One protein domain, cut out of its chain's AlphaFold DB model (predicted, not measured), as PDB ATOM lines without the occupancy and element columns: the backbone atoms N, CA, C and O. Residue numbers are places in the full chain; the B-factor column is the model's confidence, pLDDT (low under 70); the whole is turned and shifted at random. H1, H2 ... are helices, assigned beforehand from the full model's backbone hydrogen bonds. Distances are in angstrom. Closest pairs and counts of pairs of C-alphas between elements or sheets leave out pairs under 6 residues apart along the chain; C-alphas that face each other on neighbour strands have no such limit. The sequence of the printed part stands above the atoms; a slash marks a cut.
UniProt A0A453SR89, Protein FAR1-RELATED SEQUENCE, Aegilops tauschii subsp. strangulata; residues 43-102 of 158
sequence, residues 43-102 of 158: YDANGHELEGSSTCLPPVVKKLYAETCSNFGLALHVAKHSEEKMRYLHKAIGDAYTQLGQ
ATOM      1  N   TYR A  43     -34.961  27.416 -32.540       56.28
ATOM      2  CA  TYR A  43     -35.957  26.347 -32.492       56.28
ATOM      3  C   TYR A  43     -35.487  25.184 -33.367       56.28
ATOM      4  O   TYR A  43     -34.908  25.408 -34.434       56.28
ATOM      5  N   ASP A  44     -35.714  23.951 -32.923       55.78
ATOM      6  CA  ASP A  44     -35.542  22.770 -33.759       55.78
ATOM      7  C   ASP A  44     -36.666  22.654 -34.808       55.78
ATOM      8  O   ASP A  44     -37.633  23.421 -34.826       55.78
ATOM      9  N   ALA A  45     -36.539  21.674 -35.706       58.97
ATOM     10  CA  ALA A  45     -37.521  21.400 -36.759       58.97
ATOM     11  C   ALA A  45     -38.913  20.999 -36.222       58.97
ATOM     12  O   ALA A  45     -39.882  20.966 -36.980       58.97
ATOM     13  N   ASN A  46     -39.012  20.701 -34.927       63.62
ATOM     14  CA  ASN A  46     -40.226  20.337 -34.213       63.62
ATOM     15  C   ASN A  46     -40.767  21.499 -33.356       63.62
ATOM     16  O   ASN A  46     -41.793  21.332 -32.699       63.62
ATOM     17  N   GLY A  47     -40.120  22.669 -33.388       51.53
ATOM     18  CA  GLY A  47     -40.507  23.853 -32.624       51.53
ATOM     19  C   GLY A  47     -40.060  23.848 -31.159       51.53
ATOM     20  O   GLY A  47     -40.499  24.719 -30.411       51.53
ATOM     21  N   HIS A  48     -39.200  22.922 -30.726       54.56
ATOM     22  CA  HIS A  48     -38.593  22.969 -29.395       54.56
ATOM     23  C   HIS A  48     -37.400  23.918 -29.373       54.56
ATOM     24  O   HIS A  48     -36.578  23.939 -30.285       54.56
ATOM     25  N   GLU A  49     -37.293  24.699 -28.304       59.28
ATOM     26  CA  GLU A  49     -36.177  25.611 -28.085       59.28
ATOM     27  C   GLU A  49     -34.874  24.813 -27.896       59.28
ATOM     28  O   GLU A  49     -34.708  24.071 -26.926       59.28
ATOM     29  N   LEU A  50     -33.948  24.948 -28.844       59.47
ATOM     30  CA  LEU A  50     -32.581  24.462 -28.716       59.47
ATOM     31  C   LEU A  50     -31.852  25.425 -27.788       59.47
ATOM     32  O   LEU A  50     -31.659  26.589 -28.133       59.47
ATOM     33  N   GLU A  51     -31.475  24.919 -26.615       55.84
ATOM     34  CA  GLU A  51     -30.851  25.637 -25.502       55.84
ATOM     35  C   GLU A  51     -29.641  26.481 -25.954       55.84
ATOM     36  O   GLU A  51     -28.489  26.045 -25.976       55.84
ATOM     37  N   GLY A  52     -29.921  27.720 -26.357       42.78
ATOM     38  CA  GLY A  52     -28.957  28.722 -26.781       42.78
ATOM     39  C   GLY A  52     -28.808  29.757 -25.681       42.78
ATOM     40  O   GLY A  52     -29.675  30.605 -25.524       42.78
ATOM     41  N   SER A  53     -27.713  29.650 -24.920       46.00
ATOM     42  CA  SER A  53     -27.377  30.460 -23.740       46.00
ATOM     43  C   SER A  53     -28.556  30.661 -22.793       46.00
ATOM     44  O   SER A  53     -29.322  31.606 -22.940       46.00
ATOM     45  N   SER A  54     -28.651  29.786 -21.789       47.16
ATOM     46  CA  SER A  54     -29.504  29.957 -20.616       47.16
ATOM     47  C   SER A  54     -29.557  31.423 -20.176       47.16
ATOM     48  O   SER A  54     -28.711  31.894 -19.416       47.16
ATOM     49  N   THR A  55     -30.597  32.145 -20.593       47.09
ATOM     50  CA  THR A  55     -31.064  33.282 -19.821       47.09
ATOM     51  C   THR A  55     -31.417  32.704 -18.457       47.09
ATOM     52  O   THR A  55     -32.240  31.784 -18.364       47.09
ATOM     53  N   CYS A  56     -30.762  33.201 -17.408       54.88
ATOM     54  CA  CYS A  56     -31.051  32.924 -15.998       54.88
ATOM     55  C   CYS A  56     -32.440  33.450 -15.593       54.88
ATOM     56  O   CYS A  56     -32.601  34.085 -14.556       54.88
ATOM     57  N   LEU A  57     -33.458  33.235 -16.425       61.97
ATOM     58  CA  LEU A  57     -34.835  33.499 -16.076       61.97
ATOM     59  C   LEU A  57     -35.228  32.507 -14.976       61.97
ATOM     60  O   LEU A  57     -34.962  31.305 -15.119       61.97
ATOM     61  N   PRO A  58     -35.864  32.978 -13.892       80.31
ATOM     62  CA  PRO A  58     -36.457  32.092 -12.907       80.31
ATOM     63  C   PRO A  58     -37.345  31.046 -13.601       80.31
ATOM     64  O   PRO A  58     -38.006  31.387 -14.588       80.31
ATOM     65  N   PRO A  59     -37.417  29.797 -13.103       79.25
ATOM     66  CA  PRO A  59     -38.214  28.734 -13.726       79.25
ATOM     67  C   PRO A  59     -39.662  29.147 -14.030       79.25
ATOM     68  O   PRO A  59     -40.218  28.782 -15.062       79.25
ATOM     69  N   VAL A  60     -40.242  29.977 -13.159       84.88
ATOM     70  CA  VAL A  60     -41.581  30.558 -13.325       84.88
ATOM     71  C   VAL A  60     -41.663  31.459 -14.561       84.88
ATOM     72  O   VAL A  60     -42.592  31.329 -15.352       84.88
ATOM     73  N   VAL A  61     -40.676  32.334 -14.768       83.88
ATOM     74  CA  VAL A  61     -40.647  33.264 -15.906       83.88
ATOM     75  C   VAL A  61     -40.421  32.513 -17.216       83.88
ATOM     76  O   VAL A  61     -41.088  32.811 -18.199       83.88
ATOM     77  N   LYS A  62     -39.556  31.487 -17.224       81.25
ATOM     78  CA  LYS A  62     -39.363  30.615 -18.399       81.25
ATOM     79  C   LYS A  62     -40.668  29.946 -18.829       81.25
ATOM     80  O   LYS A  62     -41.019  29.974 -20.006       81.25
ATOM     81  N   LYS A  63     -41.406  29.380 -17.868       86.31
ATOM     82  CA  LYS A  63     -42.698  28.736 -18.126       86.31
ATOM     83  C   LYS A  63     -43.724  29.727 -18.681       86.31
ATOM     84  O   LYS A  63     -44.315  29.462 -19.723       86.31
ATOM     85  N   LEU A  64     -43.893  30.873 -18.021       87.31
ATOM     86  CA  LEU A  64     -44.823  31.915 -18.464       87.31
ATOM     87  C   LEU A  64     -44.467  32.444 -19.853       87.31
ATOM     88  O   LEU A  64     -45.362  32.676 -20.662       87.31
ATOM     89  N   TYR A  65     -43.176  32.598 -20.153       83.69
ATOM     90  CA  TYR A  65     -42.709  33.015 -21.470       83.69
ATOM     91  C   TYR A  65     -43.135  32.020 -22.558       83.69
ATOM     92  O   TYR A  65     -43.798  32.408 -23.519       83.69
ATOM     93  N   ALA A  66     -42.837  30.732 -22.365       83.12
ATOM     94  CA  ALA A  66     -43.200  29.679 -23.311       83.12
ATOM     95  C   ALA A  66     -44.723  29.590 -23.531       83.12
ATOM     96  O   ALA A  66     -45.188  29.542 -24.673       83.12
ATOM     97  N   GLU A  67     -45.509  29.625 -22.451       88.12
ATOM     98  CA  GLU A  67     -46.977  29.634 -22.518       88.12
ATOM     99  C   GLU A  67     -47.503  30.867 -23.263       88.12
ATOM    100  O   GLU A  67     -48.382  30.752 -24.119       88.12
ATOM    101  N   THR A  68     -46.930  32.043 -22.998       91.50
ATOM    102  CA  THR A  68     -47.315  33.297 -23.659       91.50
ATOM    103  C   THR A  68     -47.024  33.253 -25.157       91.50
ATOM    104  O   THR A  68     -47.898  33.593 -25.954       91.50
ATOM    105  N   CYS A  69     -45.841  32.785 -25.563       87.00
ATOM    106  CA  CYS A  69     -45.479  32.624 -26.974       87.00
ATOM    107  C   CYS A  69     -46.408  31.644 -27.702       87.00
ATOM    108  O   CYS A  69     -46.855  31.926 -28.814       87.00
ATOM    109  N   SER A  70     -46.739  30.519 -27.061       91.12
ATOM    110  CA  SER A  70     -47.677  29.532 -27.606       91.12
ATOM    111  C   SER A  70     -49.074  30.130 -27.805       91.12
ATOM    112  O   SER A  70     -49.634  30.078 -28.905       91.12
ATOM    113  N   ASN A  71     -49.604  30.796 -26.776       91.50
ATOM    114  CA  ASN A  71     -50.906  31.460 -26.832       91.50
ATOM    115  C   ASN A  71     -50.948  32.558 -27.897       91.50
ATOM    116  O   ASN A  71     -51.934  32.677 -28.623       91.50
ATOM    117  N   PHE A  72     -49.871  33.332 -28.028       94.06
ATOM    118  CA  PHE A  72     -49.739  34.339 -29.072       94.06
ATOM    119  C   PHE A  72     -49.798  33.713 -30.468       94.06
ATOM    120  O   PHE A  72     -50.559  34.177 -31.316       94.06
ATOM    121  N   GLY A  73     -49.044  32.634 -30.701       88.81
ATOM    122  CA  GLY A  73     -49.064  31.906 -31.970       88.81
ATOM    123  C   GLY A  73     -50.462  31.390 -32.319       88.81
ATOM    124  O   GLY A  73     -50.920  31.556 -33.453       88.81
ATOM    125  N   LEU A  74     -51.178  30.840 -31.334       92.81
ATOM    126  CA  LEU A  74     -52.557  30.384 -31.508       92.81
ATOM    127  C   LEU A  74     -53.511  31.547 -31.815       92.81
ATOM    128  O   LEU A  74     -54.308  31.461 -32.751       92.81
ATOM    129  N   ALA A  75     -53.409  32.651 -31.074       93.88
ATOM    130  CA  ALA A  75     -54.218  33.843 -31.300       93.88
ATOM    131  C   ALA A  75     -53.989  34.419 -32.705       93.88
ATOM    132  O   ALA A  75     -54.951  34.739 -33.405       93.88
ATOM    133  N   LEU A  76     -52.733  34.472 -33.156       95.06
ATOM    134  CA  LEU A  76     -52.371  34.915 -34.501       95.06
ATOM    135  C   LEU A  76     -52.977  33.994 -35.569       95.06
ATOM    136  O   LEU A  76     -53.548  34.465 -36.552       95.06
ATOM    137  N   HIS A  77     -52.904  32.675 -35.356       93.94
ATOM    138  CA  HIS A  77     -53.487  31.687 -36.261       93.94
ATOM    139  C   HIS A  77     -55.008  31.837 -36.389       93.94
ATOM    140  O   HIS A  77     -55.541  31.724 -37.492       93.94
ATOM    141  N   VAL A  78     -55.707  32.118 -35.286       94.50
ATOM    142  CA  VAL A  78     -57.158  32.361 -35.277       94.50
ATOM    143  C   VAL A  78     -57.505  33.705 -35.926       94.50
ATOM    144  O   VAL A  78     -58.504  33.813 -36.641       94.50
ATOM    145  N   ALA A  79     -56.690  34.734 -35.693       95.81
ATOM    146  CA  ALA A  79     -56.957  36.092 -36.149       95.81
ATOM    147  C   ALA A  79     -56.616  36.330 -37.630       95.81
ATOM    148  O   ALA A  79     -57.248  37.176 -38.256       95.81
ATOM    149  N   LYS A  80     -55.675  35.579 -38.227       94.31
ATOM    150  CA  LYS A  80     -55.139  35.844 -39.584       94.31
ATOM    151  C   LYS A  80     -56.174  35.926 -40.713       94.31
ATOM    152  O   LYS A  80     -55.888  36.512 -41.748       94.31
ATOM    153  N   HIS A  81     -57.352  35.329 -40.535       94.94
ATOM    154  CA  HIS A  81     -58.417  35.301 -41.542       94.94
ATOM    155  C   HIS A  81     -59.565  36.285 -41.254       94.94
ATOM    156  O   HIS A  81     -60.559  36.286 -41.974       94.94
ATOM    157  N   SER A  82     -59.461  37.113 -40.210       97.31
ATOM    158  CA  SER A  82     -60.492  38.078 -39.824       97.31
ATOM    159  C   SER A  82     -59.857  39.415 -39.477       97.31
ATOM    160  O   SER A  82     -59.112  39.540 -38.507       97.31
ATOM    161  N   GLU A  83     -60.194  40.435 -40.261       94.88
ATOM    162  CA  GLU A  83     -59.675  41.785 -40.064       94.88
ATOM    163  C   GLU A  83     -60.053  42.351 -38.686       94.88
ATOM    164  O   GLU A  83     -59.214  42.932 -38.004       94.88
ATOM    165  N   GLU A  84     -61.285  42.114 -38.235       97.62
ATOM    166  CA  GLU A  84     -61.757  42.522 -36.911       97.62
ATOM    167  C   GLU A  84     -60.941  41.871 -35.783       97.62
ATOM    168  O   GLU A  84     -60.430  42.566 -34.901       97.62
ATOM    169  N   LYS A  85     -60.737  40.547 -35.844       96.38
ATOM    170  CA  LYS A  85     -59.945  39.816 -34.839       96.38
ATOM    171  C   LYS A  85     -58.474  40.221 -34.865       96.38
ATOM    172  O   LYS A  85     -57.861  40.332 -33.807       96.38
ATOM    173  N   MET A  86     -57.910  40.469 -36.048       97.75
ATOM    174  CA  MET A  86     -56.530  40.929 -36.176       97.75
ATOM    175  C   MET A  86     -56.356  42.345 -35.620       97.75
ATOM    176  O   MET A  86     -55.388  42.597 -34.907       97.75
ATOM    177  N   ARG A  87     -57.308  43.257 -35.869       97.31
ATOM    178  CA  ARG A  87     -57.295  44.594 -35.253       97.31
ATOM    179  C   ARG A  87     -57.381  44.518 -33.734       97.31
ATOM    180  O   ARG A  87     -56.635  45.224 -33.059       97.31
ATOM    181  N   TYR A  88     -58.253  43.661 -33.201       97.31
ATOM    182  CA  TYR A  88     -58.348  43.433 -31.761       97.31
ATOM    183  C   TYR A  88     -57.022  42.924 -31.183       97.31
ATOM    184  O   TYR A  88     -56.513  43.509 -30.230       97.31
ATOM    185  N   LEU A  89     -56.434  41.889 -31.794       97.06
ATOM    186  CA  LEU A  89     -55.162  41.315 -31.356       97.06
ATOM    187  C   LEU A  89     -54.036  42.359 -31.401       97.06
ATOM    188  O   LEU A  89     -53.336  42.546 -30.410       97.06
ATOM    189  N   HIS A  90     -53.912  43.092 -32.512       95.75
ATOM    190  CA  HIS A  90     -52.937  44.171 -32.672       95.75
ATOM    191  C   HIS A  90     -53.087  45.248 -31.591       95.75
ATOM    192  O   HIS A  90     -52.095  45.668 -30.997       95.75
ATOM    193  N   LYS A  91     -54.323  45.678 -31.305       97.00
ATOM    194  CA  LYS A  91     -54.599  46.649 -30.243       97.00
ATOM    195  C   LYS A  91     -54.197  46.104 -28.872       97.00
ATOM    196  O   LYS A  91     -53.467  46.777 -28.160       97.00
ATOM    197  N   ALA A  92     -54.613  44.885 -28.529       95.81
ATOM    198  CA  ALA A  92     -54.314  44.276 -27.233       95.81
ATOM    199  C   ALA A  92     -52.802  44.147 -26.978       95.81
ATOM    200  O   ALA A  92     -52.336  44.416 -25.873       95.81
ATOM    201  N   ILE A  93     -52.025  43.786 -28.005       94.62
ATOM    202  CA  ILE A  93     -50.558  43.726 -27.919       94.62
ATOM    203  C   ILE A  93     -49.965  45.128 -27.742       94.62
ATOM    204  O   ILE A  93     -49.068  45.307 -26.923       94.62
ATOM    205  N   GLY A  94     -50.460  46.120 -28.490       92.81
ATOM    206  CA  GLY A  94     -50.021  47.511 -28.360       92.81
ATOM    207  C   GLY A  94     -50.286  48.075 -26.963       92.81
ATOM    208  O   GLY A  94     -49.387  48.648 -26.346       92.81
ATOM    209  N   ASP A  95     -51.481  47.840 -26.426       94.56
ATOM    210  CA  ASP A  95     -51.863  48.245 -25.073       94.56
ATOM    211  C   ASP A  95     -50.958  47.560 -24.029       94.56
ATOM    212  O   ASP A  95     -50.404  48.231 -23.160       94.56
ATOM    213  N   ALA A  96     -50.697  46.253 -24.160       92.38
ATOM    214  CA  ALA A  96     -49.774  45.536 -23.276       92.38
ATOM    215  C   ALA A  96     -48.333  46.080 -23.353       92.38
ATOM    216  O   ALA A  96     -47.683  46.269 -22.326       92.38
ATOM    217  N   TYR A  97     -47.836  46.380 -24.558       88.44
ATOM    218  CA  TYR A  97     -46.498  46.943 -24.756       88.44
ATOM    219  C   TYR A  97     -46.352  48.321 -24.100       88.44
ATOM    220  O   TYR A  97     -45.344  48.602 -23.453       88.44
ATOM    221  N   THR A  98     -47.369  49.177 -24.225       90.00
ATOM    222  CA  THR A  98     -47.351  50.506 -23.596       90.00
ATOM    223  C   THR A  98     -47.386  50.442 -22.070       90.00
ATOM    224  O   THR A  98     -46.687  51.226 -21.432       90.00
ATOM    225  N   GLN A  99     -48.111  49.485 -21.478       89.75
ATOM    226  CA  GLN A  99     -48.100  49.262 -20.027       89.75
ATOM    227  C   GLN A  99     -46.729  48.783 -19.529       89.75
ATOM    228  O   GLN A  99     -46.225  49.301 -18.538       89.75
ATOM    229  N   LEU A 100     -46.084  47.867 -20.259       85.12
ATOM    230  CA  LEU A 100     -44.740  47.373 -19.931       85.12
ATOM    231  C   LEU A 100     -43.652  48.457 -20.050       85.12
ATOM    232  O   LEU A 100     -42.646  48.404 -19.349       85.12
ATOM    233  N   GLY A 101     -43.840  49.446 -20.930       71.44
ATOM    234  CA  GLY A 101     -42.892  50.547 -21.133       71.44
ATOM    235  C   GLY A 101     -42.968  51.674 -20.094       71.44
ATOM    236  O   GLY A 101     -42.033  52.465 -20.006       71.44
ATOM    237  N   GLN A 102     -44.047  51.768 -19.311       62.06
ATOM    238  CA  GLN A 102     -44.243  52.854 -18.338       62.06
ATOM    239  C   GLN A 102     -43.580  52.605 -16.972       62.06
ATOM    240  O   GLN A 102     -43.423  53.549 -16.203       62.06
TER     241      GLN A 102
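What this domain is: This is residues 43 to 102 of the 158 residues of the protein "Protein FAR1-RELATED SEQUENCE" of Aegilops tauschii subsp. strangulata (UniProt A0A453SR89). Two long helices make a narrow, open V: H1 and H2 meet near the tight link that joins them, their other ends stand free, and a long tail, residues 43 to 58, leads into the free end of H1. The printed part has 60 residues with two named helices, H1 then H2, and no named strand; its class is all helix. It is loose, with a radius of gyration of the C-alphas of 14.4 A, and flat, spanning 38 by 35 by 15 A.

Where its parts are: Residues 43 to 58 hold no named element. H1, residues 59 to 79, begins with C-alpha 59 at (-38.214, 28.734, -13.726) and is 30.1 A long. H2, residues 83 to 101, is 26.8 A long and ends with C-alpha 101 at (-42.892, 50.547, -21.133).

How they stand to each other: H1 and H2 form a helical hairpin, running opposite ways at a shallow tilt of 27 degrees. They touch through residues 75 to 79 and 85 to 89 alone; their closest C-alphas, of Ala 79 and Met 86, are 4.9 A apart. In both helices every O i to N i+4 pair is within hydrogen-bond range.

The domain as a whole: The C-alphas farthest apart, of Ser 53 and Glu 84, are 38.7 A apart. The printed part has no cut. Residues 43 to 57 and 102 have pLDDT under 70.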